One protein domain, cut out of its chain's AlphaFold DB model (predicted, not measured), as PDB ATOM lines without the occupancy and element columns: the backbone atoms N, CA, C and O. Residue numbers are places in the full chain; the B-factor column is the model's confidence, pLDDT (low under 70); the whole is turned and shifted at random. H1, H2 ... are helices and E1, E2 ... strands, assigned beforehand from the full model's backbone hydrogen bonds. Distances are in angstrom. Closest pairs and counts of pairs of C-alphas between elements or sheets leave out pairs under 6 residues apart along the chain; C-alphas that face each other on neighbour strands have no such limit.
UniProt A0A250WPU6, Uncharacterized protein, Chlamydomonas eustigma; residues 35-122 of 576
ATOM      1  N   GLY A  35     102.435 111.200 161.104       82.75
ATOM      2  CA  GLY A  35     103.744 110.900 160.510       82.75
ATOM      3  C   GLY A  35     104.458 112.073 159.818       82.75
ATOM      4  O   GLY A  35     105.621 111.919 159.446       82.75
ATOM      5  N   CYS A  36     103.831 113.249 159.680       90.50
ATOM      6  CA  CYS A  36     104.448 114.423 159.055       90.50
ATOM      7  C   CYS A  36     105.734 114.864 159.782       90.50
ATOM      8  O   CYS A  36     105.700 115.275 160.938       90.50
ATOM      9  N   LYS A  37     106.874 114.830 159.076       88.31
ATOM     10  CA  LYS A  37     108.197 115.262 159.580       88.31
ATOM     11  C   LYS A  37     108.538 116.724 159.250       88.31
ATOM     12  O   LYS A  37     109.684 117.138 159.401       88.31
ATOM     13  N   GLY A  38     107.568 117.479 158.738       89.69
ATOM     14  CA  GLY A  38     107.669 118.902 158.409       89.69
ATOM     15  C   GLY A  38     106.641 119.730 159.182       89.69
ATOM     16  O   GLY A  38     106.240 119.356 160.282       89.69
ATOM     17  N   THR A  39     106.195 120.843 158.599       92.94
ATOM     18  CA  THR A  39     105.072 121.635 159.127       92.94
ATOM     19  C   THR A  39     103.754 121.027 158.643       92.94
ATOM     20  O   THR A  39     103.551 120.878 157.441       92.94
ATOM     21  N   CYS A  40     102.836 120.693 159.551       92.94
ATOM     22  CA  CYS A  40     101.492 120.245 159.180       92.94
ATOM     23  C   CYS A  40     100.599 121.438 158.811       92.94
ATOM     24  O   CYS A  40     100.194 122.202 159.682       92.94
ATOM     25  N   HIS A  41     100.223 121.571 157.542       92.81
ATOM     26  CA  HIS A  41      99.244 122.558 157.098       92.81
ATOM     27  C   HIS A  41      97.816 122.031 157.292       92.81
ATOM     28  O   HIS A  41      97.211 121.491 156.364       92.81
ATOM     29  N   MET A  42      97.268 122.210 158.496       90.19
ATOM     30  CA  MET A  42      96.007 121.580 158.921       90.19
ATOM     31  C   MET A  42      94.800 121.885 158.018       90.19
ATOM     32  O   MET A  42      94.043 120.971 157.722       90.19
ATOM     33  N   GLU A  43      94.636 123.115 157.515       89.56
ATOM     34  CA  GLU A  43      93.520 123.461 156.601       89.56
ATOM     35  C   GLU A  43      93.517 122.615 155.310       89.56
ATOM     36  O   GLU A  43      92.462 122.285 154.778       89.56
ATOM     37  N   LEU A  44      94.703 122.246 154.816       91.00
ATOM     38  CA  LEU A  44      94.896 121.547 153.540       91.00
ATOM     39  C   LEU A  44      95.285 120.073 153.717       91.00
ATOM     40  O   LEU A  44      95.505 119.389 152.719       91.00
ATOM     41  N   GLN A  45      95.440 119.613 154.966       90.00
ATOM     42  CA  GLN A  45      95.972 118.295 155.338       90.00
ATOM     43  C   GLN A  45      97.255 117.938 154.552       90.00
ATOM     44  O   GLN A  45      97.413 116.853 153.992       90.00
ATOM     45  N   ARG A  46      98.174 118.914 154.459       90.88
ATOM     46  CA  ARG A  46      99.417 118.854 153.667       90.88
ATOM     47  C   ARG A  46     100.634 118.919 154.587       90.88
ATOM     48  O   ARG A  46     100.736 119.834 155.396       90.88
ATOM     49  N   CYS A  47     101.594 118.008 154.430       92.44
ATOM     50  CA  CYS A  47     102.887 118.115 155.112       92.44
ATOM     51  C   CYS A  47     103.856 118.986 154.293       92.44
ATOM     52  O   CYS A  47     104.277 118.612 153.195       92.44
ATOM     53  N   ASP A  48     104.210 120.156 154.820       92.88
ATOM     54  CA  ASP A  48     105.138 121.097 154.200       92.88
ATOM     55  C   ASP A  48     106.584 120.797 154.601       92.88
ATOM     56  O   ASP A  48     106.976 120.924 155.763       92.88
ATOM     57  N   CYS A  49     107.388 120.380 153.621       88.69
ATOM     58  CA  CYS A  49     108.718 119.833 153.877       88.69
ATOM     59  C   CYS A  49     109.841 120.879 153.968       88.69
ATOM     60  O   CYS A  49     109.857 121.836 153.187       88.69
ATOM     61  N   PRO A  50     110.866 120.633 154.810       86.06
ATOM     62  CA  PRO A  50     112.151 121.323 154.711       86.06
ATOM     63  C   PRO A  50     112.873 120.986 153.396       86.06
ATOM     64  O   PRO A  50     112.632 119.945 152.783       86.06
ATOM     65  N   ARG A  51     113.833 121.837 152.993       84.19
ATOM     66  CA  ARG A  51     114.615 121.711 151.737       84.19
ATOM     67  C   ARG A  51     115.176 120.312 151.472       84.19
ATOM     68  O   ARG A  51     115.115 119.835 150.342       84.19
ATOM     69  N   GLY A  52     115.715 119.665 152.507       81.25
ATOM     70  CA  GLY A  52     116.335 118.340 152.418       81.25
ATOM     71  C   GLY A  52     115.357 117.164 152.311       81.25
ATOM     72  O   GLY A  52     115.815 116.029 152.268       81.25
ATOM     73  N   HIS A  53     114.039 117.394 152.291       87.56
ATOM     74  CA  HIS A  53     113.026 116.340 152.387       87.56
ATOM     75  C   HIS A  53     111.874 116.500 151.385       87.56
ATOM     76  O   HIS A  53     111.673 117.546 150.762       87.56
ATOM     77  N   SER A  54     111.119 115.417 151.181       89.50
ATOM     78  CA  SER A  54     109.959 115.371 150.287       89.50
ATOM     79  C   SER A  54     109.072 114.137 150.485       89.50
ATOM     80  O   SER A  54     109.388 113.238 151.266       89.50
ATOM     81  N   GLY A  55     107.966 114.089 149.742       86.25
ATOM     82  CA  GLY A  55     106.933 113.058 149.855       86.25
ATOM     83  C   GLY A  55     105.828 113.456 150.843       86.25
ATOM     84  O   GLY A  55     105.974 114.479 151.508       86.25
ATOM     85  N   PRO A  56     104.743 112.663 150.943       83.62
ATOM     86  CA  PRO A  56     103.541 113.020 151.712       83.62
ATOM     87  C   PRO A  56     103.777 113.343 153.195       83.62
ATOM     88  O   PRO A  56     103.042 114.134 153.766       83.62
ATOM     89  N   GLU A  57     104.821 112.768 153.793       89.44
ATOM     90  CA  GLU A  57     105.198 112.930 155.208       89.44
ATOM     91  C   GLU A  57     106.586 113.572 155.381       89.44
ATOM     92  O   GLU A  57     107.157 113.564 156.471       89.44
ATOM     93  N   CYS A  58     107.200 114.054 154.295       89.94
ATOM     94  CA  CYS A  58     108.609 114.470 154.269       89.94
ATOM     95  C   CYS A  58     109.601 113.343 154.634       89.94
ATOM     96  O   CYS A  58     110.742 113.585 155.031       89.94
ATOM     97  N   SER A  59     109.192 112.086 154.462       89.69
ATOM     98  CA  SER A  59     109.986 110.896 154.777       89.69
ATOM     99  C   SER A  59     111.123 110.612 153.788       89.69
ATOM    100  O   SER A  59     112.063 109.907 154.150       89.69
ATOM    101  N   ARG A  60     111.087 111.167 152.566       90.94
ATOM    102  CA  ARG A  60     112.103 110.922 151.526       90.94
ATOM    103  C   ARG A  60     113.183 112.010 151.553       90.94
ATOM    104  O   ARG A  60     112.847 113.163 151.251       90.94
ATOM    105  N   PRO A  61     114.454 111.686 151.863       87.94
ATOM    106  CA  PRO A  61     115.541 112.656 151.794       87.94
ATOM    107  C   PRO A  61     115.800 113.087 150.343       87.94
ATOM    108  O   PRO A  61     115.459 112.385 149.388       87.94
ATOM    109  N   LYS A  62     116.415 114.254 150.180       85.38
ATOM    110  CA  LYS A  62     116.855 114.824 148.904       85.38
ATOM    111  C   LYS A  62     118.321 115.221 148.992       85.38
ATOM    112  O   LYS A  62     118.806 115.533 150.077       85.38
ATOM    113  N   ASP A  63     118.993 115.290 147.840       83.31
ATOM    114  CA  ASP A  63     120.288 115.964 147.768       83.31
ATOM    115  C   ASP A  63     120.114 117.455 148.081       83.31
ATOM    116  O   ASP A  63     119.676 118.274 147.266       83.31
ATOM    117  N   LEU A  64     120.463 117.771 149.318       79.56
ATOM    118  CA  LEU A  64     120.476 119.099 149.875       79.56
ATOM    119  C   LEU A  64     121.450 120.013 149.119       79.56
ATOM    120  O   LEU A  64     121.089 121.153 148.844       79.56
ATOM    121  N   ALA A  65     122.645 119.542 148.742       75.00
ATOM    122  CA  ALA A  65     123.700 120.398 148.195       75.00
ATOM    123  C   ALA A  65     123.290 121.026 146.850       75.00
ATOM    124  O   ALA A  65     123.421 122.241 146.658       75.00
ATOM    125  N   SER A  66     122.704 120.226 145.953       76.62
ATOM    126  CA  SER A  66     122.107 120.707 144.699       76.62
ATOM    127  C   SER A  66     120.988 121.734 144.935       76.62
ATOM    128  O   SER A  66     120.927 122.770 144.265       76.62
ATOM    129  N   ILE A  67     120.139 121.512 145.946       79.12
ATOM    130  CA  ILE A  67     119.043 122.430 146.295       79.12
ATOM    131  C   ILE A  67     119.577 123.752 146.864       79.12
ATOM    132  O   ILE A  67     119.118 124.814 146.450       79.12
ATOM    133  N   CYS A  68     120.565 123.721 147.758       78.25
ATOM    134  CA  CYS A  68     121.146 124.918 148.371       78.25
ATOM    135  C   CYS A  68     121.727 125.876 147.321       78.25
ATOM    136  O   CYS A  68     121.433 127.075 147.347       78.25
ATOM    137  N   LYS A  69     122.452 125.339 146.328       77.00
ATOM    138  CA  LYS A  69     123.001 126.123 145.211       77.00
ATOM    139  C   LYS A  69     121.909 126.848 144.413       77.00
ATOM    140  O   LYS A  69     122.099 128.010 144.057       77.00
ATOM    141  N   LYS A  70     120.760 126.202 144.168       78.62
ATOM    142  CA  LYS A  70     119.619 126.801 143.448       78.62
ATOM    143  C   LYS A  70     119.067 128.050 144.153       78.62
ATOM    144  O   LYS A  70     118.648 128.984 143.480       78.62
ATOM    145  N   TYR A  71     119.068 128.074 145.487       76.31
ATOM    146  CA  TYR A  71     118.509 129.170 146.291       76.31
ATOM    147  C   TYR A  71     119.582 130.102 146.890       76.31
ATOM    148  O   TYR A  71     119.353 130.703 147.937       76.31
ATOM    149  N   THR A  72     120.737 130.210 146.220       75.12
ATOM    150  CA  THR A  72     121.866 131.099 146.568       75.12
ATOM    151  C   THR A  72     122.445 130.902 147.980       75.12
ATOM    152  O   THR A  72     122.906 131.842 148.628       75.12
ATOM    153  N   PHE A  73     122.495 129.649 148.445       73.81
ATOM    154  CA  PHE A  73     123.280 129.244 149.616       73.81
ATOM    155  C   PHE A  73     124.623 128.646 149.171       73.81
ATOM    156  O   PHE A  73     124.662 127.675 148.416       73.81
ATOM    157  N   HIS A  74     125.729 129.228 149.643       67.75
ATOM    158  CA  HIS A  74     127.088 128.864 149.213       67.75
ATOM    159  C   HIS A  74     127.739 127.731 150.026       67.75
ATOM    160  O   HIS A  74     128.772 127.210 149.617       67.75
ATOM    161  N   THR A  75     127.153 127.332 151.160       64.56
ATOM    162  CA  THR A  75     127.614 126.204 151.984       64.56
ATOM    163  C   THR A  75     126.420 125.379 152.463       64.56
ATOM    164  O   THR A  75     125.331 125.917 152.672       64.56
ATOM    165  N   ASN A  76     126.624 124.075 152.688       63.75
ATOM    166  CA  ASN A  76     125.588 123.208 153.262       63.75
ATOM    167  C   ASN A  76     125.201 123.655 154.684       63.75
ATOM    168  O   ASN A  76     124.027 123.601 155.039       63.75
ATOM    169  N   LEU A  77     126.166 124.157 155.467       61.78
ATOM    170  CA  LEU A  77     125.941 124.648 156.831       61.78
ATOM    171  C   LEU A  77     124.949 125.823 156.865       61.78
ATOM    172  O   LEU A  77     124.018 125.802 157.666       61.78
ATOM    173  N   ASN A  78     125.081 126.779 155.937       63.19
ATOM    174  CA  ASN A  78     124.163 127.916 155.793       63.19
ATOM    175  C   ASN A  78     122.768 127.511 155.275       63.19
ATOM    176  O   ASN A  78     121.940 128.385 155.042       63.19
ATOM    177  N   CYS A  79     122.518 126.226 155.027       67.12
ATOM    178  CA  CYS A  79     121.297 125.723 154.405       67.12
ATOM    179  C   CYS A  79     120.508 124.758 155.316       67.12
ATOM    180  O   CYS A  79     119.306 124.573 155.108       67.12
ATOM    181  N   THR A  80     121.156 124.162 156.329       60.69
ATOM    182  CA  THR A  80     120.540 123.244 157.311       60.69
ATOM    183  C   THR A  80     120.421 123.810 158.709       60.69
ATOM    184  O   THR A  80     119.365 123.680 159.320       60.69
ATOM    185  N   LEU A  81     121.494 124.398 159.232       54.72
ATOM    186  CA  LEU A  81     121.567 124.847 160.617       54.72
ATOM    187  C   LEU A  81     121.387 126.363 160.687       54.72
ATOM    188  O   LEU A  81     121.595 127.072 159.703       54.72
ATOM    189  N   GLY A  82     120.951 126.844 161.853       52.12
ATOM    190  CA  GLY A  82     120.618 128.246 162.119       52.12
ATOM    191  C   GLY A  82     121.832 129.173 162.113       52.12
ATOM    192  O   GLY A  82     122.169 129.762 163.133       52.12
ATOM    193  N   ALA A  83     122.494 129.311 160.965       44.28
ATOM    194  CA  ALA A  83     123.475 130.355 160.743       44.28
ATOM    195  C   ALA A  83     122.805 131.726 160.984       44.28
ATOM    196  O   ALA A  83     121.702 131.944 160.469       44.28
ATOM    197  N   PRO A  84     123.472 132.687 161.655       45.72
ATOM    198  CA  PRO A  84     122.929 134.027 161.956       45.72
ATOM    199  C   PRO A  84     122.668 134.904 160.708       45.72
ATOM    200  O   PRO A  84     122.409 136.102 160.798       45.72
ATOM    201  N   LEU A  85     122.749 134.309 159.516       45.34
ATOM    202  CA  LEU A  85     122.481 134.916 158.220       45.34
ATOM    203  C   LEU A  85     121.041 134.686 157.728       45.34
ATOM    204  O   LEU A  85     120.615 135.379 156.807       45.34
ATOM    205  N   ASN A  86     120.296 133.749 158.326       55.22
ATOM    206  CA  ASN A  86     119.013 133.291 157.798       55.22
ATOM    207  C   ASN A  86     117.834 133.704 158.686       55.22
ATOM    208  O   ASN A  86     117.466 132.991 159.617       55.22
ATOM    209  N   GLN A  87     117.207 134.829 158.357       68.88
ATOM    210  CA  GLN A  87     115.982 135.273 159.018       68.88
ATOM    211  C   GLN A  87     114.753 134.681 158.312       68.88
ATOM    212  O   GLN A  87     114.632 134.764 157.090       68.88
ATOM    213  N   CYS A  88     113.848 134.075 159.079       76.12
ATOM    214  CA  CYS A  88     112.535 133.659 158.591       76.12
ATOM    215  C   CYS A  88     111.531 134.811 158.695       76.12
ATOM    216  O   CYS A  88     111.681 135.684 159.554       76.12
ATOM    217  N   LEU A  89     110.476 134.772 157.871       77.75
ATOM    218  CA  LEU A  89     109.349 135.706 157.957       77.75
ATOM    219  C   LEU A  89     108.863 135.808 159.410       77.75
ATOM    220  O   LEU A  89     108.594 134.788 160.048       77.75
ATOM    221  N   ASN A  90     108.812 137.037 159.931       73.81
ATOM    222  CA  ASN A  90     108.319 137.372 161.271       73.81
ATOM    223  C   ASN A  90     108.912 136.534 162.427       73.81
ATOM    224  O   ASN A  90     108.260 136.348 163.454       73.81
ATOM    225  N   GLY A  91     110.119 135.974 162.267       74.44
ATOM    226  CA  GLY A  91     110.706 135.072 163.267       74.44
ATOM    227  C   GLY A  91     109.828 133.850 163.574       74.44
ATOM    228  O   GLY A  91     109.792 133.392 164.715       74.44
ATOM    229  N   CYS A  92     109.076 133.361 162.582       78.25
ATOM    230  CA  CYS A  92     108.090 132.286 162.733       78.25
ATOM    231  C   CYS A  92     107.009 132.575 163.789       78.25
ATOM    232  O   CYS A  92     106.539 131.655 164.458       78.25
ATOM    233  N   SER A  93     106.649 133.851 163.987       77.06
ATOM    234  CA  SER A  93     105.631 134.315 164.947       77.06
ATOM    235  C   SER A  93     105.832 133.800 166.382       77.06
ATOM    236  O   SER A  93     104.864 133.665 167.128       77.06
ATOM    237  N   ARG A  94     107.075 133.451 166.760       76.56
ATOM    238  CA  ARG A  94     107.430 132.736 168.009       76.56
ATOM    239  C   ARG A  94     106.710 131.374 168.191       76.56
ATOM    240  O   ARG A  94     106.710 130.818 169.283       76.56
ATOM    241  N   ARG A  95     106.134 130.810 167.120       83.38
ATOM    242  CA  ARG A  95     105.324 129.568 167.065       83.38
ATOM    243  C   ARG A  95     105.995 128.458 166.245       83.38
ATOM    244  O   ARG A  95     105.332 127.573 165.707       83.38
ATOM    245  N   GLY A  96     107.318 128.508 166.126       84.88
ATOM    246  CA  GLY A  96     108.107 127.540 165.374       84.88
ATOM    247  C   GLY A  96     109.603 127.836 165.421       84.88
ATOM    248  O   GLY A  96     110.038 128.846 165.972       84.88
ATOM    249  N   ILE A  97     110.389 126.951 164.812       83.38
ATOM    250  CA  ILE A  97     111.844 127.055 164.706       83.38
ATOM    251  C   ILE A  97     112.208 127.513 163.291       83.38
ATOM    252  O   ILE A  97     111.778 126.919 162.299       83.38
ATOM    253  N   CYS A  98     113.032 128.556 163.185       78.50
ATOM    254  CA  CYS A  98     113.543 129.018 161.898       78.50
ATOM    255  C   CYS A  98     114.680 128.112 161.401       78.50
ATOM    256  O   CYS A  98     115.780 128.109 161.953       78.50
ATOM    257  N   LEU A  99     114.431 127.377 160.318       77.12
ATOM    258  CA  LEU A  99     115.385 126.485 159.669       77.12
ATOM    259  C   LEU A  99     115.775 127.057 158.303       77.12
ATOM    260  O   LEU A  99     115.237 126.723 157.244       77.12
ATOM    261  N   SER A 100     116.751 127.963 158.343       71.44
ATOM    262  CA  SER A 100     117.332 128.617 157.168       71.44
ATOM    263  C   SER A 100     116.310 129.356 156.286       71.44
ATOM    264  O   SER A 100     116.258 129.132 155.082       71.44
ATOM    265  N   GLY A 101     115.454 130.208 156.857       72.06
ATOM    266  CA  GLY A 101     114.428 130.960 156.107       72.06
ATOM    267  C   GLY A 101     113.094 130.224 155.902       72.06
ATOM    268  O   GLY A 101     112.122 130.845 155.484       72.06
ATOM    269  N   TRP A 102     113.013 128.935 156.252       83.69
ATOM    270  CA  TRP A 102     111.752 128.194 156.372       83.69
ATOM    271  C   TRP A 102     111.349 128.039 157.843       83.69
ATOM    272  O   TRP A 102     112.198 127.738 158.681       83.69
ATOM    273  N   CYS A 103     110.063 128.199 158.151       84.88
ATOM    274  CA  CYS A 103     109.530 127.993 159.493       84.88
ATOM    275  C   CYS A 103     109.016 126.564 159.701       84.88
ATOM    276  O   CYS A 103     108.032 126.147 159.083       84.88
ATOM    277  N   HIS A 104     109.658 125.837 160.617       89.94
ATOM    278  CA  HIS A 104     109.143 124.575 161.139       89.94
ATOM    279  C   HIS A 104     108.206 124.878 162.307       89.94
ATOM    280  O   HIS A 104     108.664 125.227 163.393       89.94
ATOM    281  N   CYS A 105     106.899 124.825 162.071       91.56
ATOM    282  CA  CYS A 105     105.916 125.262 163.054       91.56
ATOM    283  C   CYS A 105     105.690 124.223 164.151       91.56
ATOM    284  O   CYS A 105     105.711 123.016 163.905       91.56
ATOM    285  N   SER A 106     105.436 124.717 165.361       91.69
ATOM    286  CA  SER A 106     104.946 123.910 166.473       91.69
ATOM    287  C   SER A 106     103.582 123.300 166.132       91.69
ATOM    288  O   SER A 106     102.823 123.854 165.333       91.69
ATOM    289  N   SER A 107     103.255 122.164 166.754       90.75
ATOM    290  CA  SER A 107     101.960 121.497 166.557       90.75
ATOM    291  C   SER A 107     100.794 122.469 166.785       90.75
ATOM    292  O   SER A 107     100.821 123.255 167.731       90.75
ATOM    293  N   GLY A 108      99.789 122.429 165.907       91.12
ATOM    294  CA  GLY A 108      98.664 123.371 165.911       91.12
ATOM    295  C   GLY A 108      98.886 124.669 165.118       91.12
ATOM    296  O   GLY A 108      97.926 125.419 164.934       91.12
ATOM    297  N   PHE A 109     100.089 124.924 164.589       93.12
ATOM    298  CA  PHE A 109     100.396 126.123 163.798       93.12
ATOM    299  C   PHE A 109     100.928 125.798 162.399       93.12
ATOM    300  O   PHE A 109     101.596 124.787 162.184       93.12
ATOM    301  N   PHE A 110     100.628 126.669 161.434       94.50
ATOM    302  CA  PHE A 110     101.029 126.524 160.035       94.50
ATOM    303  C   PHE A 110     101.133 127.867 159.299       94.50
ATOM    304  O   PHE A 110     100.976 128.946 159.876       94.50
ATOM    305  N   GLY A 111     101.426 127.782 158.002       91.12
ATOM    306  CA  GLY A 111     101.684 128.921 157.128       91.12
ATOM    307  C   GLY A 111     103.150 129.353 157.138       91.12
ATOM    308  O   GLY A 111     103.953 128.883 157.947       91.12
ATOM    309  N   ALA A 112     103.515 130.238 156.211       89.25
ATOM    310  CA  ALA A 112     104.916 130.598 155.953       89.25
ATOM    311  C   ALA A 112     105.689 131.183 157.157       89.25
ATOM    312  O   ALA A 112     106.917 131.088 157.191       89.25
ATOM    313  N   ASP A 113     104.985 131.771 158.127       86.06
ATOM    314  CA  ASP A 113     105.522 132.360 159.359       86.06
ATOM    315  C   ASP A 113     104.880 131.794 160.643       86.06
ATOM    316  O   ASP A 113     104.958 132.428 161.693       86.06
ATOM    317  N   CYS A 114     104.232 130.625 160.576       88.69
ATOM    318  CA  CYS A 114     103.507 129.985 161.690       88.69
ATOM    319  C   CYS A 114     102.411 130.843 162.351       88.69
ATOM    320  O   CYS A 114     102.025 130.586 163.495       88.69
ATOM    321  N   SER A 115     101.903 131.868 161.659       87.81
ATOM    322  CA  SER A 115     100.823 132.711 162.175       87.81
ATOM    323  C   SER A 115      99.439 132.062 162.079       87.81
ATOM    324  O   SER A 115      98.545 132.479 162.811       87.81
ATOM    325  N   ALA A 116      99.226 131.061 161.219       92.56
ATOM    326  CA  ALA A 116      97.917 130.435 161.034       92.56
ATOM    327  C   ALA A 116      97.703 129.231 161.969       92.56
ATOM    328  O   ALA A 116      98.635 128.510 162.320       92.56
ATOM    329  N   SER A 117      96.451 129.013 162.361       94.00
ATOM    330  CA  SER A 117      95.970 127.892 163.187       94.00
ATOM    331  C   SER A 117      94.496 127.631 162.863       94.00
ATOM    332  O   SER A 117      93.873 128.466 162.209       94.00
ATOM    333  N   LEU A 118      93.926 126.504 163.298       94.44
ATOM    334  CA  LEU A 118      92.474 126.290 163.235       94.44
ATOM    335  C   LEU A 118      91.830 126.677 164.573       94.44
ATOM    336  O   LEU A 118      92.421 126.438 165.624       94.44
ATOM    337  N   ASN A 119      90.634 127.263 164.531       92.00
ATOM    338  CA  ASN A 119      89.782 127.439 165.709       92.00
ATOM    339  C   ASN A 119      88.945 126.172 165.988       92.00
ATOM    340  O   ASN A 119      88.992 125.203 165.228       92.00
ATOM    341  N   ASP A 120      88.122 126.214 167.038       90.38
ATOM    342  CA  ASP A 120      87.232 125.107 167.417       90.38
ATOM    343  C   ASP A 120      86.215 124.743 166.318       90.38
ATOM    344  O   ASP A 120      85.763 123.608 166.249       90.38
ATOM    345  N   GLU A 121      85.897 125.659 165.395       91.25
ATOM    346  CA  GLU A 121      85.039 125.422 164.219       91.25
ATOM    347  C   GLU A 121      85.801 124.838 163.006       91.25
ATOM    348  O   GLU A 121      85.244 124.727 161.911       91.25
ATOM    349  N   GLY A 122      87.090 124.514 163.160       89.44
ATOM    350  CA  GLY A 122      87.945 124.023 162.078       89.44
ATOM    351  C   GLY A 122      88.269 125.072 161.006       89.44
ATOM    352  O   GLY A 122      88.737 124.713 159.926       89.44
TER     353      GLY A 122
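Overview. This is residues 35 to 122 of the 576 residues of an uncharacterized protein of Chlamydomonas eustigma (UniProt A0A250WPU6). Little regular structure: two small antiparallel hairpins, E1-E2 and E3-E4, sit side by side among loops, with H3 packed on E3-E4, H1 and H2 at one end and E5 toward the other. The 88 printed residues run E1 E2 H1 H2 H3 E3 E4 E5, class mixed, with 34 in named elements; the whole is compact, radius of gyration of the C-alphas 13.4 A, spanning 45 by 27 by 16 A.

Arrangement. E1, residues 39 to 41, and E2, residues 46 to 48, form a hairpin; N 39 and O 48 are 2.9 A apart. H1, residues 64 to 70, and H2, residues 77 to 80, are close but not clearly touching; their closest C-alphas, Cys 68 and Cys 79, are 6.1 A apart. H3, residues 89 to 94, and E4, residues 102 to 105, have closest C-alphas Cys 92 and Cys 103, 5.6 A apart. E3, residues 96 to 99, forms a hairpin with E4; N 97 and O 104 are 2.8 A apart. The closest C-alphas of E1 and E4, Thr 39 and His 104, are 5.4 A apart. E5, residues 116 to 118, pairs with no named strand. In H1 every O i to N i+4 pair is within hydrogen-bond range, in H3 0 of 2, but 3 of 3 O i to N i+3; H2 is too short.

Along the chain. E1 begins at C-alpha 39, (105.072, 121.635, 159.127); E5 ends at C-alpha 118, (92.474, 126.290, 163.235). H1 measures 10.1 A, H3 10.7 A.

Size, cuts and confidence. The printed part has no cut. The E2 to H1 link is long, 15 residues. Residues 74 to 87 have pLDDT under 70.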